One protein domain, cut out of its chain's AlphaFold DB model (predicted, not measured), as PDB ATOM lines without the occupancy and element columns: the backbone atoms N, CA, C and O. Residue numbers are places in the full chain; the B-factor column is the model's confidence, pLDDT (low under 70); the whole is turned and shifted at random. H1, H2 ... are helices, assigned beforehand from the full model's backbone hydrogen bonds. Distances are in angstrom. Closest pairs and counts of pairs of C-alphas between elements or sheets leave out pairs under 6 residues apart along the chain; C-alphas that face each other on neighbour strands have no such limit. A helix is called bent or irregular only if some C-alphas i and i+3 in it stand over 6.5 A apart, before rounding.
ATOM      1  N   ASP A  11     143.216 170.864 131.515       86.44
ATOM      2  CA  ASP A  11     142.746 169.494 131.295       86.44
ATOM      3  C   ASP A  11     141.626 169.434 130.257       86.44
ATOM      4  O   ASP A  11     141.349 168.368 129.733       86.44
ATOM      5  N   GLN A  12     140.982 170.552 129.916       86.12
ATOM      6  CA  GLN A  12     140.018 170.640 128.814       86.12
ATOM      7  C   GLN A  12     140.662 171.140 127.507       86.12
ATOM      8  O   GLN A  12     139.976 171.331 126.494       86.12
ATOM      9  N   SER A  13     141.976 171.383 127.503       85.50
ATOM     10  CA  SER A  13     142.750 171.755 126.319       85.50
ATOM     11  C   SER A  13     143.297 170.514 125.632       85.50
ATOM     12  O   SER A  13     144.182 169.833 126.149       85.50
ATOM     13  N   SER A  14     142.829 170.258 124.409       84.44
ATOM     14  CA  SER A  14     143.357 169.170 123.582       84.44
ATOM     15  C   SER A  14     144.852 169.337 123.284       84.44
ATOM     16  O   SER A  14     145.560 168.346 123.140       84.44
ATOM     17  N   LEU A  15     145.350 170.579 123.225       83.69
ATOM     18  CA  LEU A  15     146.772 170.868 123.028       83.69
ATOM     19  C   LEU A  15     147.606 170.483 124.251       83.69
ATOM     20  O   LEU A  15     148.645 169.850 124.089       83.69
ATOM     21  N   VAL A  16     147.158 170.826 125.461       84.62
ATOM     22  CA  VAL A  16     147.907 170.498 126.688       84.62
ATOM     23  C   VAL A  16     147.860 169.000 126.955       84.62
ATOM     24  O   VAL A  16     148.898 168.393 127.199       84.62
ATOM     25  N   GLN A  17     146.688 168.374 126.818       84.25
ATOM     26  CA  GLN A  17     146.552 166.926 126.978       84.25
ATOM     27  C   GLN A  17     147.482 166.141 126.045       84.25
ATOM     28  O   GLN A  17     148.057 165.136 126.457       84.25
ATOM     29  N   LYS A  18     147.630 166.598 124.793       86.62
ATOM     30  CA  LYS A  18     148.446 165.921 123.781       86.62
ATOM     31  C   LYS A  18     149.951 166.099 124.001       86.62
ATOM     32  O   LYS A  18     150.701 165.184 123.683       86.62
ATOM     33  N   ASN A  19     150.388 167.259 124.491       86.00
ATOM     34  CA  ASN A  19     151.813 167.614 124.526       86.00
ATOM     35  C   ASN A  19     152.450 167.536 125.918       86.00
ATOM     36  O   ASN A  19     153.671 167.523 126.026       86.00
ATOM     37  N   THR A  20     151.652 167.461 126.977       83.50
ATOM     38  CA  THR A  20     152.153 167.420 128.350       83.50
ATOM     39  C   THR A  20     151.756 166.106 128.988       83.50
ATOM     40  O   THR A  20     150.583 165.944 129.277       83.50
ATOM     41  N   VAL A  21     152.675 165.177 129.246       82.12
ATOM     42  CA  VAL A  21     152.341 163.883 129.887       82.12
ATOM     43  C   VAL A  21     152.373 163.966 131.422       82.12
ATOM     44  O   VAL A  21     151.646 163.240 132.091       82.12
ATOM     45  N   ASP A  22     153.162 164.890 131.969       89.62
ATOM     46  CA  ASP A  22     153.372 165.094 133.405       89.62
ATOM     47  C   ASP A  22     152.143 165.716 134.103       89.62
ATOM     48  O   ASP A  22     151.711 166.827 133.774       89.62
ATOM     49  N   SER A  23     151.583 164.995 135.080       87.19
ATOM     50  CA  SER A  23     150.431 165.426 135.880       87.19
ATOM     51  C   SER A  23     150.741 166.595 136.811       87.19
ATOM     52  O   SER A  23     149.887 167.465 136.992       87.19
ATOM     53  N   ASP A  24     151.950 166.651 137.365       90.75
ATOM     54  CA  ASP A  24     152.344 167.666 138.342       90.75
ATOM     55  C   ASP A  24     152.559 169.009 137.640       90.75
ATOM     56  O   ASP A  24     152.124 170.068 138.113       90.75
ATOM     57  N   PHE A  25     153.128 168.970 136.432       89.50
ATOM     58  CA  PHE A  25     153.222 170.153 135.585       89.50
ATOM     59  C   PHE A  25     151.836 170.669 135.161       89.50
ATOM     60  O   PHE A  25     151.581 171.872 135.248       89.50
ATOM     61  N   ARG A  26     150.890 169.791 134.783       88.94
ATOM     62  CA  ARG A  26     149.502 170.209 134.480       88.94
ATOM     63  C   ARG A  26     148.804 170.827 135.693       88.94
ATOM     64  O   ARG A  26     148.148 171.861 135.553       88.94
ATOM     65  N   ALA A  27     148.975 170.245 136.879       89.62
ATOM     66  CA  ALA A  27     148.443 170.804 138.119       89.62
ATOM     67  C   ALA A  27     149.000 172.215 138.381       89.62
ATOM     68  O   ALA A  27     148.241 173.138 138.689       89.62
ATOM     69  N   THR A  28     150.301 172.413 138.161       91.50
ATOM     70  CA  THR A  28     150.971 173.720 138.284       91.50
ATOM     71  C   THR A  28     150.443 174.744 137.272       91.50
ATOM     72  O   THR A  28     150.182 175.902 137.622       91.50
ATOM     73  N   LEU A  29     150.227 174.325 136.021       89.19
ATOM     74  CA  LEU A  29     149.630 175.167 134.979       89.19
ATOM     75  C   LEU A  29     148.212 175.607 135.358       89.19
ATOM     76  O   LEU A  29     147.897 176.794 135.275       89.19
ATOM     77  N   ASN A  30     147.376 174.680 135.826       90.00
ATOM     78  CA  ASN A  30     146.016 174.977 136.277       90.00
ATOM     79  C   ASN A  30     146.001 175.904 137.499       90.00
ATOM     80  O   ASN A  30     145.205 176.843 137.559       90.00
ATOM     81  N   GLN A  31     146.909 175.707 138.457       89.44
ATOM     82  CA  GLN A  31     147.040 176.608 139.602       89.44
ATOM     83  C   GLN A  31     147.415 178.029 139.158       89.44
ATOM     84  O   GLN A  31     146.867 179.007 139.670       89.44
ATOM     85  N   THR A  32     148.323 178.152 138.191       88.69
ATOM     86  CA  THR A  32     148.738 179.445 137.631       88.69
ATOM     87  C   THR A  32     147.595 180.111 136.870       88.69
ATOM     88  O   THR A  32     147.328 181.292 137.083       88.69
ATOM     89  N   LEU A  33     146.863 179.352 136.052       87.19
ATOM     90  CA  LEU A  33     145.698 179.841 135.315       87.19
ATOM     91  C   LEU A  33     144.631 180.413 136.257       87.19
ATOM     92  O   LEU A  33     144.146 181.518 136.029       87.19
ATOM     93  N   ASN A  34     144.331 179.716 137.354       84.81
ATOM     94  CA  ASN A  34     143.372 180.190 138.354       84.81
ATOM     95  C   ASN A  34     143.822 181.489 139.039       84.81
ATOM     96  O   ASN A  34     143.002 182.380 139.256       84.81
ATOM     97  N   LYS A  35     145.123 181.635 139.333       84.62
ATOM     98  CA  LYS A  35     145.680 182.885 139.881       84.62
ATOM     99  C   LYS A  35     145.539 184.053 138.906       84.62
ATOM    100  O   LYS A  35     145.197 185.152 139.328       84.62
ATOM    101  N   VAL A  36     145.796 183.812 137.620       82.31
ATOM    102  CA  VAL A  36     145.658 184.832 136.572       82.31
ATOM    103  C   VAL A  36     144.192 185.215 136.414       82.31
ATOM    104  O   VAL A  36     143.866 186.389 136.443       82.31
ATOM    105  N   ILE A  37     143.277 184.254 136.322       81.06
ATOM    106  CA  ILE A  37     141.857 184.538 136.074       81.06
ATOM    107  C   ILE A  37     141.228 185.430 137.135       81.06
ATOM    108  O   ILE A  37     140.454 186.315 136.778       81.06
ATOM    109  N   ALA A  38     141.615 185.262 138.401       75.31
ATOM    110  CA  ALA A  38     141.168 186.137 139.481       75.31
ATOM    111  C   ALA A  38     141.445 187.634 139.212       75.31
ATOM    112  O   ALA A  38     140.800 188.488 139.808       75.31
ATOM    113  N   GLN A  39     142.379 187.957 138.311       77.50
ATOM    114  CA  GLN A  39     142.752 189.321 137.931       77.50
ATOM    115  C   GLN A  39     142.048 189.835 136.661       77.50
ATOM    116  O   GLN A  39     141.982 191.046 136.472       77.50
ATOM    117  N   TYR A  40     141.548 188.957 135.780       71.62
ATOM    118  CA  TYR A  40     141.104 189.326 134.421       71.62
ATOM    119  C   TYR A  40     139.585 189.257 134.193       71.62
ATOM    120  O   TYR A  40     139.127 189.632 133.113       71.62
ATOM    121  N   GLY A  41     138.800 188.805 135.175       71.62
ATOM    122  CA  GLY A  41     137.336 188.915 135.154       71.62
ATOM    123  C   GLY A  41     136.598 187.734 135.784       71.62
ATOM    124  O   GLY A  41     137.158 186.659 135.999       71.62
ATOM    125  N   GLU A  42     135.314 187.941 136.067       80.69
ATOM    126  CA  GLU A  42     134.426 186.924 136.638       80.69
ATOM    127  C   GLU A  42     134.068 185.817 135.625       80.69
ATOM    128  O   GLU A  42     134.380 185.882 134.433       80.69
ATOM    129  N   GLU A  43     133.398 184.760 136.094       83.81
ATOM    130  CA  GLU A  43     132.967 183.632 135.261       83.81
ATOM    131  C   GLU A  43     132.139 184.058 134.045       83.81
ATOM    132  O   GLU A  43     132.431 183.616 132.934       83.81
ATOM    133  N   THR A  44     131.195 184.978 134.233       86.06
ATOM    134  CA  THR A  44     130.333 185.501 133.166       86.06
ATOM    135  C   THR A  44     131.145 186.090 132.012       86.06
ATOM    136  O   THR A  44     130.931 185.722 130.857       86.06
ATOM    137  N   TYR A  45     132.156 186.912 132.318       85.38
ATOM    138  CA  TYR A  45     133.044 187.493 131.306       85.38
ATOM    139  C   TYR A  45     133.790 186.416 130.507       85.38
ATOM    140  O   TYR A  45     133.903 186.510 129.285       85.38
ATOM    141  N   ARG A  46     134.284 185.360 131.170       85.25
ATOM    142  CA  ARG A  46     134.996 184.262 130.491       85.25
ATOM    143  C   ARG A  46     134.092 183.497 129.532       85.25
ATOM    144  O   ARG A  46     134.537 183.154 128.437       85.25
ATOM    145  N   LEU A  47     132.848 183.234 129.931       87.81
ATOM    146  CA  LEU A  47     131.867 182.540 129.096       87.81
ATOM    147  C   LEU A  47     131.512 183.367 127.856       87.81
ATOM    148  O   LEU A  47     131.615 182.865 126.736       87.81
ATOM    149  N   GLU A  48     131.191 184.648 128.039       89.81
ATOM    150  CA  GLU A  48     130.919 185.572 126.931       89.81
ATOM    151  C   GLU A  48     132.120 185.689 125.989       89.81
ATOM    152  O   GLU A  48     131.986 185.614 124.764       89.81
ATOM    153  N   ARG A  49     133.327 185.802 126.553       88.44
ATOM    154  CA  ARG A  49     134.560 185.886 125.775       88.44
ATOM    155  C   ARG A  49     134.836 184.605 124.990       88.44
ATOM    156  O   ARG A  49     135.268 184.696 123.841       88.44
ATOM    157  N   ALA A  50     134.597 183.433 125.576       88.81
ATOM    158  CA  ALA A  50     134.755 182.149 124.896       88.81
ATOM    159  C   ALA A  50     133.806 182.036 123.694       88.81
ATOM    160  O   ALA A  50     134.245 181.669 122.600       88.81
ATOM    161  N   GLU A  51     132.539 182.417 123.869       91.25
ATOM    162  CA  GLU A  51     131.547 182.425 122.791       91.25
ATOM    163  C   GLU A  51     131.898 183.427 121.689       91.25
ATOM    164  O   GLU A  51     131.834 183.086 120.507       91.25
ATOM    165  N   HIS A  52     132.369 184.623 122.051       92.00
ATOM    166  CA  HIS A  52     132.857 185.610 121.088       92.00
ATOM    167  C   HIS A  52     134.051 185.090 120.269       92.00
ATOM    168  O   HIS A  52     134.037 185.167 119.041       92.00
ATOM    169  N   ILE A  53     135.068 184.508 120.920       92.06
ATOM    170  CA  ILE A  53     136.225 183.912 120.225       92.06
ATOM    171  C   ILE A  53     135.759 182.804 119.274       92.06
ATOM    172  O   ILE A  53     136.190 182.750 118.122       92.06
ATOM    173  N   ARG A  54     134.854 181.932 119.733       90.31
ATOM    174  CA  ARG A  54     134.296 180.844 118.923       90.31
ATOM    175  C   ARG A  54     133.572 181.390 117.694       90.31
ATOM    176  O   ARG A  54     133.812 180.912 116.589       90.31
ATOM    177  N   TYR A  55     132.724 182.395 117.881       93.56
ATOM    178  CA  TYR A  55     131.993 183.055 116.804       93.56
ATOM    179  C   TYR A  55     132.938 183.665 115.758       93.56
ATOM    180  O   TYR A  55     132.764 183.427 114.562       93.56
ATOM    181  N   GLU A  56     133.979 184.383 116.187       94.06
ATOM    182  CA  GLU A  56     134.937 185.017 115.273       94.06
ATOM    183  C   GLU A  56     135.845 184.023 114.536       94.06
ATOM    184  O   GLU A  56     136.153 184.238 113.359       94.06
ATOM    185  N   CYS A  57     136.243 182.924 115.185       90.81
ATOM    186  CA  CYS A  57     137.077 181.873 114.589       90.81
ATOM    187  C   CYS A  57     136.311 180.956 113.620       90.81
ATOM    188  O   CYS A  57     136.926 180.319 112.767       90.81
ATOM    189  N   LEU A  58     134.980 180.871 113.729       92.56
ATOM    190  CA  LEU A  58     134.149 180.102 112.792       92.56
ATOM    191  C   LEU A  58     133.979 180.799 111.435       92.56
ATOM    192  O   LEU A  58     133.664 180.140 110.441       92.56
ATOM    193  N   LYS A  59     134.212 182.114 111.369       92.44
ATOM    194  CA  LYS A  59     134.194 182.874 110.117       92.44
ATOM    195  C   LYS A  59     135.403 182.487 109.263       92.44
ATOM    196  O   LYS A  59     136.540 182.837 109.573       92.44
TER     197      LYS A  59
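AT A GLANCE: This is residues 11 to 59 of the 275 residues of the protein "Hypothetical protein" of Rotaria sordida (UniProt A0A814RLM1). The model is an open, flat arch of helices: the long helix H2 makes its top, H3 turns off at a corner beyond the last residue of H2 and makes one leg, and the short helix H1 is folded back below the first part of H2. The space between H1 and H3 is empty, and no helix touches another. The printed part has 49 residues with three named helices, in the order H1, H2, H3 along the chain, and no named strand; the class is all helix. The whole is loose, with a radius of gyration of the C-alphas of 13.2 A, and the C-alphas span 33 by 27 by 10 A along their three main axes.

IN THESE COORDINATES: The printed part begins at Asp 11, with its C-alpha at (142.746, 169.494, 131.295). H1 is residues 14 to 19, Ser 14 to Asn 19, and measures 8.6 A from first to last C-alpha. H2 is residues 23 to 40, Ser 23 to Tyr 40, the longest helix with 18 residues and 25.7 A; it runs from C-alpha 23 at (150.431, 165.426, 135.880) to C-alpha 40 at (141.104, 189.326, 134.421). H3 is residues 43 to 58, Glu 43 to Leu 58, and measures 22.8 A, from C-alpha 43 at (132.967, 183.632, 135.261) to C-alpha 58 at (134.149, 180.102, 112.792).

HOW THE PARTS SIT: H1 and H2 are joined by a tight link of 3 residues. They are close but not clearly touching, with 1 pair of C-alphas within 8 A; the closest C-alphas are those of Val 16 and Arg 26, 8.0 A apart. They run opposite ways at a steep tilt of 44 degrees, and their centres are 15.5 A apart. H2 and H3 are joined by a tight link of 2 residues, yet the two helices are apart. H1 and H3 are apart too. In H1 and H3 every O i to N i+4 pair is within hydrogen-bond range; in H2 it is 12 of 14. No helix is bent or irregular.

THE WHOLE: The two C-alphas farthest apart are those of Asp 24 and Lys 59, at 36.8 A, and the first and last printed C-alphas, of Asp 11 and Lys 59, are 26.5 A apart. Three stretches stand free: residues 31 to 36, which belong to H2; residues 38 to 45, of which 38 to 40 belong to H2 and 43 to 45 to H3; and residues 47 to 59, of which 47 to 58 belong to H3. The printed part has no cut, and no link is long. The mean pLDDT of the printed part is 86.5, and no printed residue is under 70.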